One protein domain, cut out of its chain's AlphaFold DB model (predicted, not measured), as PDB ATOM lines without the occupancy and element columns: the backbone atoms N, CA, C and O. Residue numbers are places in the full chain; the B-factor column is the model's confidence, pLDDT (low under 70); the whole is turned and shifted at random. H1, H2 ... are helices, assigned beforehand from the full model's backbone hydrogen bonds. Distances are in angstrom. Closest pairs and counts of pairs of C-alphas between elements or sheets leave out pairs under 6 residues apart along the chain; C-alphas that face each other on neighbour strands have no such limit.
ATOM      1  N   VAL A 231      51.704  16.718  50.498       53.00
ATOM      2  CA  VAL A 231      52.560  16.094  49.468       53.00
ATOM      3  C   VAL A 231      53.692  15.291  50.100       53.00
ATOM      4  O   VAL A 231      53.965  14.175  49.672       53.00
ATOM      5  N   ARG A 232      54.300  15.819  51.170       54.41
ATOM      6  CA  ARG A 232      55.359  15.123  51.920       54.41
ATOM      7  C   ARG A 232      54.853  13.874  52.648       54.41
ATOM      8  O   ARG A 232      55.644  12.984  52.932       54.41
ATOM      9  N   SER A 233      53.552  13.802  52.941       56.19
ATOM     10  CA  SER A 233      52.917  12.651  53.599       56.19
ATOM     11  C   SER A 233      52.430  11.561  52.634       56.19
ATOM     12  O   SER A 233      52.059  10.475  53.080       56.19
ATOM     13  N   ILE A 234      52.424  11.818  51.319       63.62
ATOM     14  CA  ILE A 234      52.018  10.820  50.327       63.62
ATOM     15  C   ILE A 234      53.166   9.828  50.135       63.62
ATOM     16  O   ILE A 234      54.173  10.121  49.494       63.62
ATOM     17  N   GLN A 235      52.988   8.627  50.675       66.12
ATOM     18  CA  GLN A 235      53.852   7.488  50.390       66.12
ATOM     19  C   GLN A 235      53.525   6.970  48.986       66.12
ATOM     20  O   GLN A 235      52.496   6.324  48.779       66.12
ATOM     21  N   VAL A 236      54.385   7.270  48.011       72.81
ATOM     22  CA  VAL A 236      54.258   6.760  46.639       72.81
ATOM     23  C   VAL A 236      54.674   5.290  46.635       72.81
ATOM     24  O   VAL A 236      55.833   4.947  46.424       72.81
ATOM     25  N   ASN A 237      53.722   4.414  46.942       80.25
ATOM     26  CA  ASN A 237      53.902   2.966  46.957       80.25
ATOM     27  C   ASN A 237      52.937   2.281  45.972       80.25
ATOM     28  O   ASN A 237      52.024   2.909  45.428       80.25
ATOM     29  N   LYS A 238      53.130   0.976  45.735       80.62
ATOM     30  CA  LYS A 238      52.305   0.190  44.799       80.62
ATOM     31  C   LYS A 238      50.804   0.287  45.120       80.62
ATOM     32  O   LYS A 238      49.996   0.443  44.212       80.62
ATOM     33  N   ALA A 239      50.433   0.276  46.402       80.06
ATOM     34  CA  ALA A 239      49.039   0.391  46.835       80.06
ATOM     35  C   ALA A 239      48.427   1.765  46.508       80.06
ATOM     36  O   ALA A 239      47.283   1.845  46.063       80.06
ATOM     37  N   TRP A 240      49.199   2.842  46.674       84.25
ATOM     38  CA  TRP A 240      48.796   4.192  46.290       84.25
ATOM     39  C   TRP A 240      48.581   4.303  44.777       84.25
ATOM     40  O   TRP A 240      47.562   4.843  44.342       84.25
ATOM     41  N   PHE A 241      49.493   3.739  43.978       82.25
ATOM     42  CA  PHE A 241      49.365   3.724  42.520       82.25
ATOM     43  C   PHE A 241      48.126   2.934  42.077       82.25
ATOM     44  O   PHE A 241      47.306   3.462  41.333       82.25
ATOM     45  N   LEU A 242      47.916   1.727  42.610       82.00
ATOM     46  CA  LEU A 242      46.735   0.907  42.316       82.00
ATOM     47  C   LEU A 242      45.421   1.600  42.689       82.00
ATOM     48  O   LEU A 242      44.470   1.575  41.908       82.00
ATOM     49  N   ALA A 243      45.363   2.261  43.848       80.69
ATOM     50  CA  ALA A 243      44.195   3.038  44.249       80.69
ATOM     51  C   ALA A 243      43.916   4.191  43.271       80.69
ATOM     52  O   ALA A 243      42.759   4.459  42.942       80.69
ATOM     53  N   HIS A 244      44.968   4.837  42.760       78.88
ATOM     54  CA  HIS A 244      44.847   5.901  41.770       78.88
ATOM     55  C   HIS A 244      44.345   5.385  40.416       78.88
ATOM     56  O   HIS A 244      43.396   5.942  39.862       78.88
ATOM     57  N   VAL A 245      44.927   4.290  39.914       82.69
ATOM     58  CA  VAL A 245      44.498   3.661  38.655       82.69
ATOM     59  C   VAL A 245      43.051   3.185  38.761       82.69
ATOM     60  O   VAL A 245      42.257   3.450  37.862       82.69
ATOM     61  N   ARG A 246      42.665   2.571  39.887       81.69
ATOM     62  CA  ARG A 246      41.282   2.152  40.145       81.69
ATOM     63  C   ARG A 246      40.312   3.318  40.121       81.69
ATOM     64  O   ARG A 246      39.268   3.228  39.483       81.69
ATOM     65  N   HIS A 247      40.664   4.409  40.790       80.56
ATOM     66  CA  HIS A 247      39.832   5.602  40.827       80.56
ATOM     67  C   HIS A 247      39.600   6.168  39.423       80.56
ATOM     68  O   HIS A 247      38.463   6.458  39.076       80.56
ATOM     69  N   ARG A 248      40.645   6.258  38.592       77.69
ATOM     70  CA  ARG A 248      40.539   6.754  37.211       77.69
ATOM     71  C   ARG A 248      39.779   5.797  36.290       77.69
ATOM     72  O   ARG A 248      38.915   6.233  35.541       77.69
ATOM     73  N   CYS A 249      40.049   4.497  36.382       80.94
ATOM     74  CA  CYS A 249      39.436   3.502  35.500       80.94
ATOM     75  C   CYS A 249      37.967   3.204  35.832       80.94
ATOM     76  O   CYS A 249      37.247   2.687  34.981       80.94
ATOM     77  N   CYS A 250      37.524   3.516  37.054       81.25
ATOM     78  CA  CYS A 250      36.148   3.294  37.507       81.25
ATOM     79  C   CYS A 250      35.301   4.581  37.546       81.25
ATOM     80  O   CYS A 250      34.194   4.592  38.084       81.25
ATOM     81  N   GLN A 251      35.818   5.695  37.020       71.44
ATOM     82  CA  GLN A 251      35.063   6.939  36.901       71.44
ATOM     83  C   GLN A 251      34.188   6.954  35.641       71.44
ATOM     84  O   GLN A 251      34.534   6.409  34.593       71.44
ATOM     85  N   ARG A 252      33.046   7.653  35.735       58.22
ATOM     86  CA  ARG A 252      32.167   7.933  34.584       58.22
ATOM     87  C   ARG A 252      32.787   8.925  33.597       58.22
ATOM     88  O   ARG A 252      32.398   8.943  32.434       58.22
ATOM     89  N   GLU A 253      33.716   9.759  34.056       56.91
ATOM     90  CA  GLU A 253      34.438  10.692  33.197       56.91
ATOM     91  C   GLU A 253      35.527   9.942  32.426       56.91
ATOM     92  O   GLU A 253      36.395   9.295  33.003       56.91
ATOM     93  N   TYR A 254      35.447   9.990  31.099       58.91
ATOM     94  CA  TYR A 254      36.325   9.234  30.216       58.91
ATOM     95  C   TYR A 254      37.726   9.865  30.145       58.91
ATOM     96  O   TYR A 254      37.910  10.887  29.485       58.91
ATOM     97  N   SER A 255      38.722   9.244  30.784       62.25
ATOM     98  CA  SER A 255      40.152   9.547  30.603       62.25
ATOM     99  C   SER A 255      40.841   8.422  29.829       62.25
ATOM    100  O   SER A 255      41.601   7.639  30.387       62.25
ATOM    101  N   GLY A 256      40.527   8.298  28.543       73.31
ATOM    102  CA  GLY A 256      40.866   7.130  27.729       73.31
ATOM    103  C   GLY A 256      42.360   6.772  27.632       73.31
ATOM    104  O   GLY A 256      42.800   5.769  28.197       73.31
ATOM    105  N   LEU A 257      43.163   7.606  26.960       76.94
ATOM    106  CA  LEU A 257      44.579   7.312  26.681       76.94
ATOM    107  C   LEU A 257      45.456   7.256  27.944       76.94
ATOM    108  O   LEU A 257      46.288   6.362  28.081       76.94
ATOM    109  N   GLU A 258      45.255   8.180  28.884       79.19
ATOM    110  CA  GLU A 258      46.019   8.213  30.138       79.19
ATOM    111  C   GLU A 258      45.764   6.959  30.984       79.19
ATOM    112  O   GLU A 258      46.702   6.373  31.525       79.19
ATOM    113  N   SER A 259      44.511   6.489  31.052       83.81
ATOM    114  CA  SER A 259      44.176   5.261  31.786       83.81
ATOM    115  C   SER A 259      44.785   4.034  31.115       83.81
ATOM    116  O   SER A 259      45.315   3.164  31.802       83.81
ATOM    117  N   ALA A 260      44.786   3.985  29.780       82.69
ATOM    118  CA  ALA A 260      45.449   2.923  29.030       82.69
ATOM    119  C   ALA A 260      46.964   2.880  29.306       82.69
ATOM    120  O   ALA A 260      47.529   1.807  29.529       82.69
ATOM    121  N   GLN A 261      47.620   4.042  29.368       81.31
ATOM    122  CA  GLN A 261      49.037   4.145  29.722       81.31
ATOM    123  C   GLN A 261      49.304   3.710  31.165       81.31
ATOM    124  O   GLN A 261      50.271   2.991  31.410       81.31
ATOM    125  N   MET A 262      48.450   4.082  32.120       82.25
ATOM    126  CA  MET A 262      48.580   3.642  33.513       82.25
ATOM    127  C   MET A 262      48.414   2.126  33.652       82.25
ATOM    128  O   MET A 262      49.211   1.489  34.341       82.25
ATOM    129  N   LEU A 263      47.432   1.543  32.956       86.50
ATOM    130  CA  LEU A 263      47.215   0.095  32.926       86.50
ATOM    131  C   LEU A 263      48.425  -0.648  32.345       86.50
ATOM    132  O   LEU A 263      48.762  -1.718  32.836       86.50
ATOM    133  N   SER A 264      49.141  -0.061  31.377       84.38
ATOM    134  CA  SER A 264      50.368  -0.659  30.821       84.38
ATOM    135  C   SER A 264      51.526  -0.792  31.825       84.38
ATOM    136  O   SER A 264      52.496  -1.492  31.546       84.38
ATOM    137  N   LYS A 265      51.453  -0.108  32.977       84.00
ATOM    138  CA  LYS A 265      52.473  -0.137  34.039       84.00
ATOM    139  C   LYS A 265      52.135  -1.098  35.183       84.00
ATOM    140  O   LYS A 265      52.879  -1.137  36.159       84.00
ATOM    141  N   LEU A 266      51.021  -1.819  35.088       85.00
ATOM    142  CA  LEU A 266      50.568  -2.766  36.102       85.00
ATOM    143  C   LEU A 266      50.903  -4.210  35.730       85.00
ATOM    144  O   LEU A 266      51.025  -4.558  34.556       85.00
ATOM    145  N   ASP A 267      51.008  -5.048  36.757       84.25
ATOM    146  CA  ASP A 267      51.157  -6.489  36.596       84.25
ATOM    147  C   ASP A 267      49.823  -7.122  36.174       84.25
ATOM    148  O   ASP A 267      48.743  -6.566  36.397       84.25
ATOM    149  N   TYR A 268      49.880  -8.317  35.590       79.88
ATOM    150  CA  TYR A 268      48.692  -9.002  35.079       79.88
ATOM    151  C   TYR A 268      47.603  -9.214  36.137       79.88
ATOM    152  O   TYR A 268      46.435  -8.938  35.869       79.88
ATOM    153  N   ASP A 269      47.982  -9.658  37.337       83.19
ATOM    154  CA  ASP A 269      47.033  -9.931  38.423       83.19
ATOM    155  C   ASP A 269      46.291  -8.657  38.853       83.19
ATOM    156  O   ASP A 269      45.077  -8.667  39.077       83.19
ATOM    157  N   ASP A 270      47.005  -7.530  38.883       85.88
ATOM    158  CA  ASP A 270      46.445  -6.225  39.218       85.88
ATOM    159  C   ASP A 270      45.485  -5.736  38.122       85.88
ATOM    160  O   ASP A 270      44.378  -5.282  38.426       85.88
ATOM    161  N   ILE A 271      45.859  -5.892  36.847       85.50
ATOM    162  CA  ILE A 271      44.998  -5.571  35.699       85.50
ATOM    163  C   ILE A 271      43.732  -6.429  35.726       85.50
ATOM    164  O   ILE A 271      42.629  -5.905  35.582       85.50
ATOM    165  N   PHE A 272      43.864  -7.736  35.946       82.38
ATOM    166  CA  PHE A 272      42.732  -8.656  35.999       82.38
ATOM    167  C   PHE A 272      41.765  -8.298  37.135       82.38
ATOM    168  O   PHE A 272      40.546  -8.267  36.933       82.38
ATOM    169  N   SER A 273      42.297  -7.946  38.310       86.88
ATOM    170  CA  SER A 273      41.489  -7.492  39.448       86.88
ATOM    171  C   SER A 273      40.717  -6.195  39.151       86.88
ATOM    172  O   SER A 273      39.572  -6.037  39.579       86.88
ATOM    173  N   LEU A 274      41.311  -5.286  38.369       85.44
ATOM    174  CA  LEU A 274      40.706  -4.024  37.944       85.44
ATOM    175  C   LEU A 274      39.623  -4.217  36.885       85.44
ATOM    176  O   LEU A 274      38.538  -3.660  37.025       85.44
ATOM    177  N   LEU A 275      39.889  -5.031  35.863       84.25
ATOM    178  CA  LEU A 275      38.922  -5.354  34.808       84.25
ATOM    179  C   LEU A 275      37.708  -6.118  35.352       84.25
ATOM    180  O   LEU A 275      36.611  -6.003  34.815       84.25
ATOM    181  N   SER A 276      37.895  -6.862  36.443       84.19
ATOM    182  CA  SER A 276      36.823  -7.579  37.141       84.19
ATOM    183  C   SER A 276      35.967  -6.676  38.046       84.19
ATOM    184  O   SER A 276      34.991  -7.139  38.640       84.19
ATOM    185  N   CYS A 277      36.309  -5.389  38.193       83.88
ATOM    186  CA  CYS A 277      35.510  -4.445  38.972       83.88
ATOM    187  C   CYS A 277      34.219  -4.068  38.228       83.88
ATOM    188  O   CYS A 277      34.249  -3.695  37.061       83.88
ATOM    189  N   LYS A 278      33.082  -4.074  38.935       80.50
ATOM    190  CA  LYS A 278      31.761  -3.740  38.361       80.50
ATOM    191  C   LYS A 278      31.665  -2.315  37.811       80.50
ATOM    192  O   LYS A 278      30.896  -2.074  36.889       80.50
ATOM    193  N   ASP A 279      32.438  -1.402  38.384       81.00
ATOM    194  CA  ASP A 279      32.439   0.015  38.019       81.00
ATOM    195  C   ASP A 279      33.484   0.348  36.945       81.00
ATOM    196  O   ASP A 279      33.636   1.514  36.587       81.00
ATOM    197  N   PHE A 280      34.222  -0.648  36.439       84.56
ATOM    198  CA  PHE A 280      35.235  -0.431  35.413       84.56
ATOM    199  C   PHE A 280      34.600   0.126  34.134       84.56
ATOM    200  O   PHE A 280      33.612  -0.408  33.631       84.56
ATOM    201  N   ASN A 281      35.187   1.191  33.587       82.62
ATOM    202  CA  ASN A 281      34.726   1.810  32.354       82.62
ATOM    203  C   ASN A 281      35.247   1.024  31.131       82.62
ATOM    204  O   ASN A 281      36.428   1.142  30.788       82.62
ATOM    205  N   PRO A 282      34.389   0.269  30.414       81.75
ATOM    206  CA  PRO A 282      34.828  -0.573  29.303       81.75
ATOM    207  C   PRO A 282      35.347   0.234  28.107       81.75
ATOM    208  O   PRO A 282      36.085  -0.310  27.288       81.75
ATOM    209  N   GLY A 283      35.019   1.528  28.007       81.56
ATOM    210  CA  GLY A 283      35.507   2.391  26.931       81.56
ATOM    211  C   GLY A 283      37.034   2.519  26.909       81.56
ATOM    212  O   GLY A 283      37.616   2.686  25.841       81.56
ATOM    213  N   ILE A 284      37.697   2.363  28.061       85.44
ATOM    214  CA  ILE A 284      39.162   2.436  28.179       85.44
ATOM    215  C   ILE A 284      39.844   1.342  27.345       85.44
ATOM    216  O   ILE A 284      40.933   1.560  26.817       85.44
ATOM    217  N   LEU A 285      39.188   0.190  27.154       86.69
ATOM    218  CA  LEU A 285      39.738  -0.922  26.377       86.69
ATOM    219  C   LEU A 285      40.049  -0.518  24.934       86.69
ATOM    220  O   LEU A 285      41.051  -0.968  24.383       86.69
ATOM    221  N   GLN A 286      39.245   0.366  24.336       83.62
ATOM    222  CA  GLN A 286      39.502   0.862  22.985       83.62
ATOM    223  C   GLN A 286      40.864   1.563  22.899       83.62
ATOM    224  O   GLN A 286      41.626   1.326  21.961       83.62
ATOM    225  N   ASP A 287      41.193   2.392  23.888       82.12
ATOM    226  CA  ASP A 287      42.470   3.100  23.931       82.12
ATOM    227  C   ASP A 287      43.619   2.193  24.385       82.12
ATOM    228  O   ASP A 287      44.742   2.369  23.914       82.12
ATOM    229  N   CYS A 288      43.351   1.155  25.189       86.62
ATOM    230  CA  CYS A 288      44.318   0.082  25.440       86.62
ATOM    231  C   CYS A 288      44.729  -0.621  24.142       86.62
ATOM    232  O   CYS A 288      45.920  -0.836  23.922       86.62
ATOM    233  N   PHE A 289      43.774  -0.948  23.263       85.19
ATOM    234  CA  PHE A 289      44.081  -1.564  21.971       85.19
ATOM    235  C   PHE A 289      44.860  -0.619  21.054       85.19
ATOM    236  O   PHE A 289      45.857  -1.043  20.472       85.19
ATOM    237  N   LYS A 290      44.476   0.663  20.968       82.69
ATOM    238  CA  LYS A 290      45.229   1.665  20.191       82.69
ATOM    239  C   LYS A 290      46.668   1.793  20.687       82.69
ATOM    240  O   LYS A 290      47.599   1.620  19.902       82.69
ATOM    241  N   LEU A 291      46.859   1.991  21.992       83.50
ATOM    242  CA  LEU A 291      48.185   2.097  22.599       83.50
ATOM    243  C   LEU A 291      49.021   0.832  22.350       83.50
ATOM    244  O   LEU A 291      50.197   0.921  22.004       83.50
ATOM    245  N   ALA A 292      48.418  -0.354  22.467       82.81
ATOM    246  CA  ALA A 292      49.097  -1.613  22.179       82.81
ATOM    247  C   ALA A 292      49.545  -1.706  20.712       82.81
ATOM    248  O   ALA A 292      50.668  -2.139  20.438       82.81
ATOM    249  N   THR A 293      48.705  -1.274  19.763       79.81
ATOM    250  CA  THR A 293      49.084  -1.241  18.343       79.81
ATOM    251  C   THR A 293      50.220  -0.258  18.076       79.81
ATOM    252  O   THR A 293      51.170  -0.619  17.384       79.81
ATOM    253  N   GLU A 294      50.194   0.932  18.681       78.25
ATOM    254  CA  GLU A 294      51.258   1.936  18.552       78.25
ATOM    255  C   GLU A 294      52.595   1.423  19.091       78.25
ATOM    256  O   GLU A 294      53.608   1.491  18.395       78.25
ATOM    257  N   LEU A 295      52.596   0.829  20.289       78.75
ATOM    258  CA  LEU A 295      53.797   0.245  20.890       78.75
ATOM    259  C   LEU A 295      54.353  -0.906  20.038       78.75
ATOM    260  O   LEU A 295      55.560  -0.999  19.824       78.75
ATOM    261  N   THR A 296      53.479  -1.750  19.485       81.00
ATOM    262  CA  THR A 296      53.883  -2.868  18.617       81.00
ATOM    263  C   THR A 296      54.486  -2.381  17.294       81.00
ATOM    264  O   THR A 296      55.417  -2.995  16.767       81.00
ATOM    265  N   LEU A 297      53.980  -1.273  16.746       73.69
ATOM    266  CA  LEU A 297      54.482  -0.681  15.506       73.69
ATOM    267  C   LEU A 297      55.792   0.094  15.716       73.69
ATOM    268  O   LEU A 297      56.676   0.010  14.865       73.69
ATOM    269  N   GLN A 298      55.973   0.772  16.853       63.31
ATOM    270  CA  GLN A 298      57.219   1.480  17.182       63.31
ATOM    271  C   GLN A 298      58.416   0.532  17.355       63.31
ATOM    272  O   GLN A 298      59.518   0.848  16.906       63.31
ATOM    273  N   VAL A 299      58.199  -0.675  17.893       54.91
ATOM    274  CA  VAL A 299      59.240  -1.719  17.999       54.91
ATOM    275  C   VAL A 299      59.785  -2.141  16.623       54.91
ATOM    276  O   VAL A 299      60.922  -2.594  16.520       54.91
ATOM    277  N   ARG A 300      59.035  -1.930  15.530       45.16
ATOM    278  CA  ARG A 300      59.500  -2.236  14.165       45.16
ATOM    279  C   ARG A 300      60.386  -1.155  13.537       45.16
ATOM    280  O   ARG A 300      60.891  -1.382  12.442       45.16
TER     281      ARG A 300
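What this domain is: This is residues 231 to 300 of the 339 residues of a protein of Timema bartmani (UniProt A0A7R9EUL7). H1 and H4 spread as a V from their near ends at Cys 249 and Ile 284, with the short helix H2 in the fork between them and H3 off to one side of the V, near H1. H1 and H2 make a helical hairpin, H4 crosses H2, and residues 231 to 237 and 293 to 300 stick out at the two far ends. The printed part has 70 residues with four named helices, H1 to H4 in chain order, and no named strand; its class is all helix. It is only just compact, close to loose, with a radius of gyration of the C-alphas of 13.0 A, and elongated, spanning 42 by 27 by 22 A.

How they stand to each other: H1, residues 238 to 249, touches H2, residues 256 to 263, with residues 245 to 249 alone. Their closest C-alphas, of Cys 249 and Ser 259, are 6.3 A apart; this hairpin has a shallow tilt of 23 degrees, opposite ways. H3, residues 268 to 275, is close to H1 but not clearly touching, the closest C-alphas, of Arg 246 and Leu 274, being 6.6 A apart. H4, residues 284 to 298, touches H2 about perpendicular, at 73 degrees; their closest C-alphas, of Ala 260 and Cys 288, are 4.7 A apart. H3 and H4 are apart. In H1, H2, H3 and H4 every O i to N i+4 pair is within hydrogen-bond range.

Where its parts are: H1 begins at C-alpha 238 (52.305, 0.190, 44.799) and is 16.2 A long. H2 and H3 have eight residues each. H4 runs 21.2 A from C-alpha 284 (39.162, 2.436, 28.179) to C-alpha 298 (57.219, 1.480, 17.182).

The domain as a whole: The C-alphas farthest apart, of Ser 233 and Arg 300, are 42.7 A apart. The printed part has no cut and no long link. Confidence is under 70 at residues 231 to 235, 252 to 255 and 298 to 300.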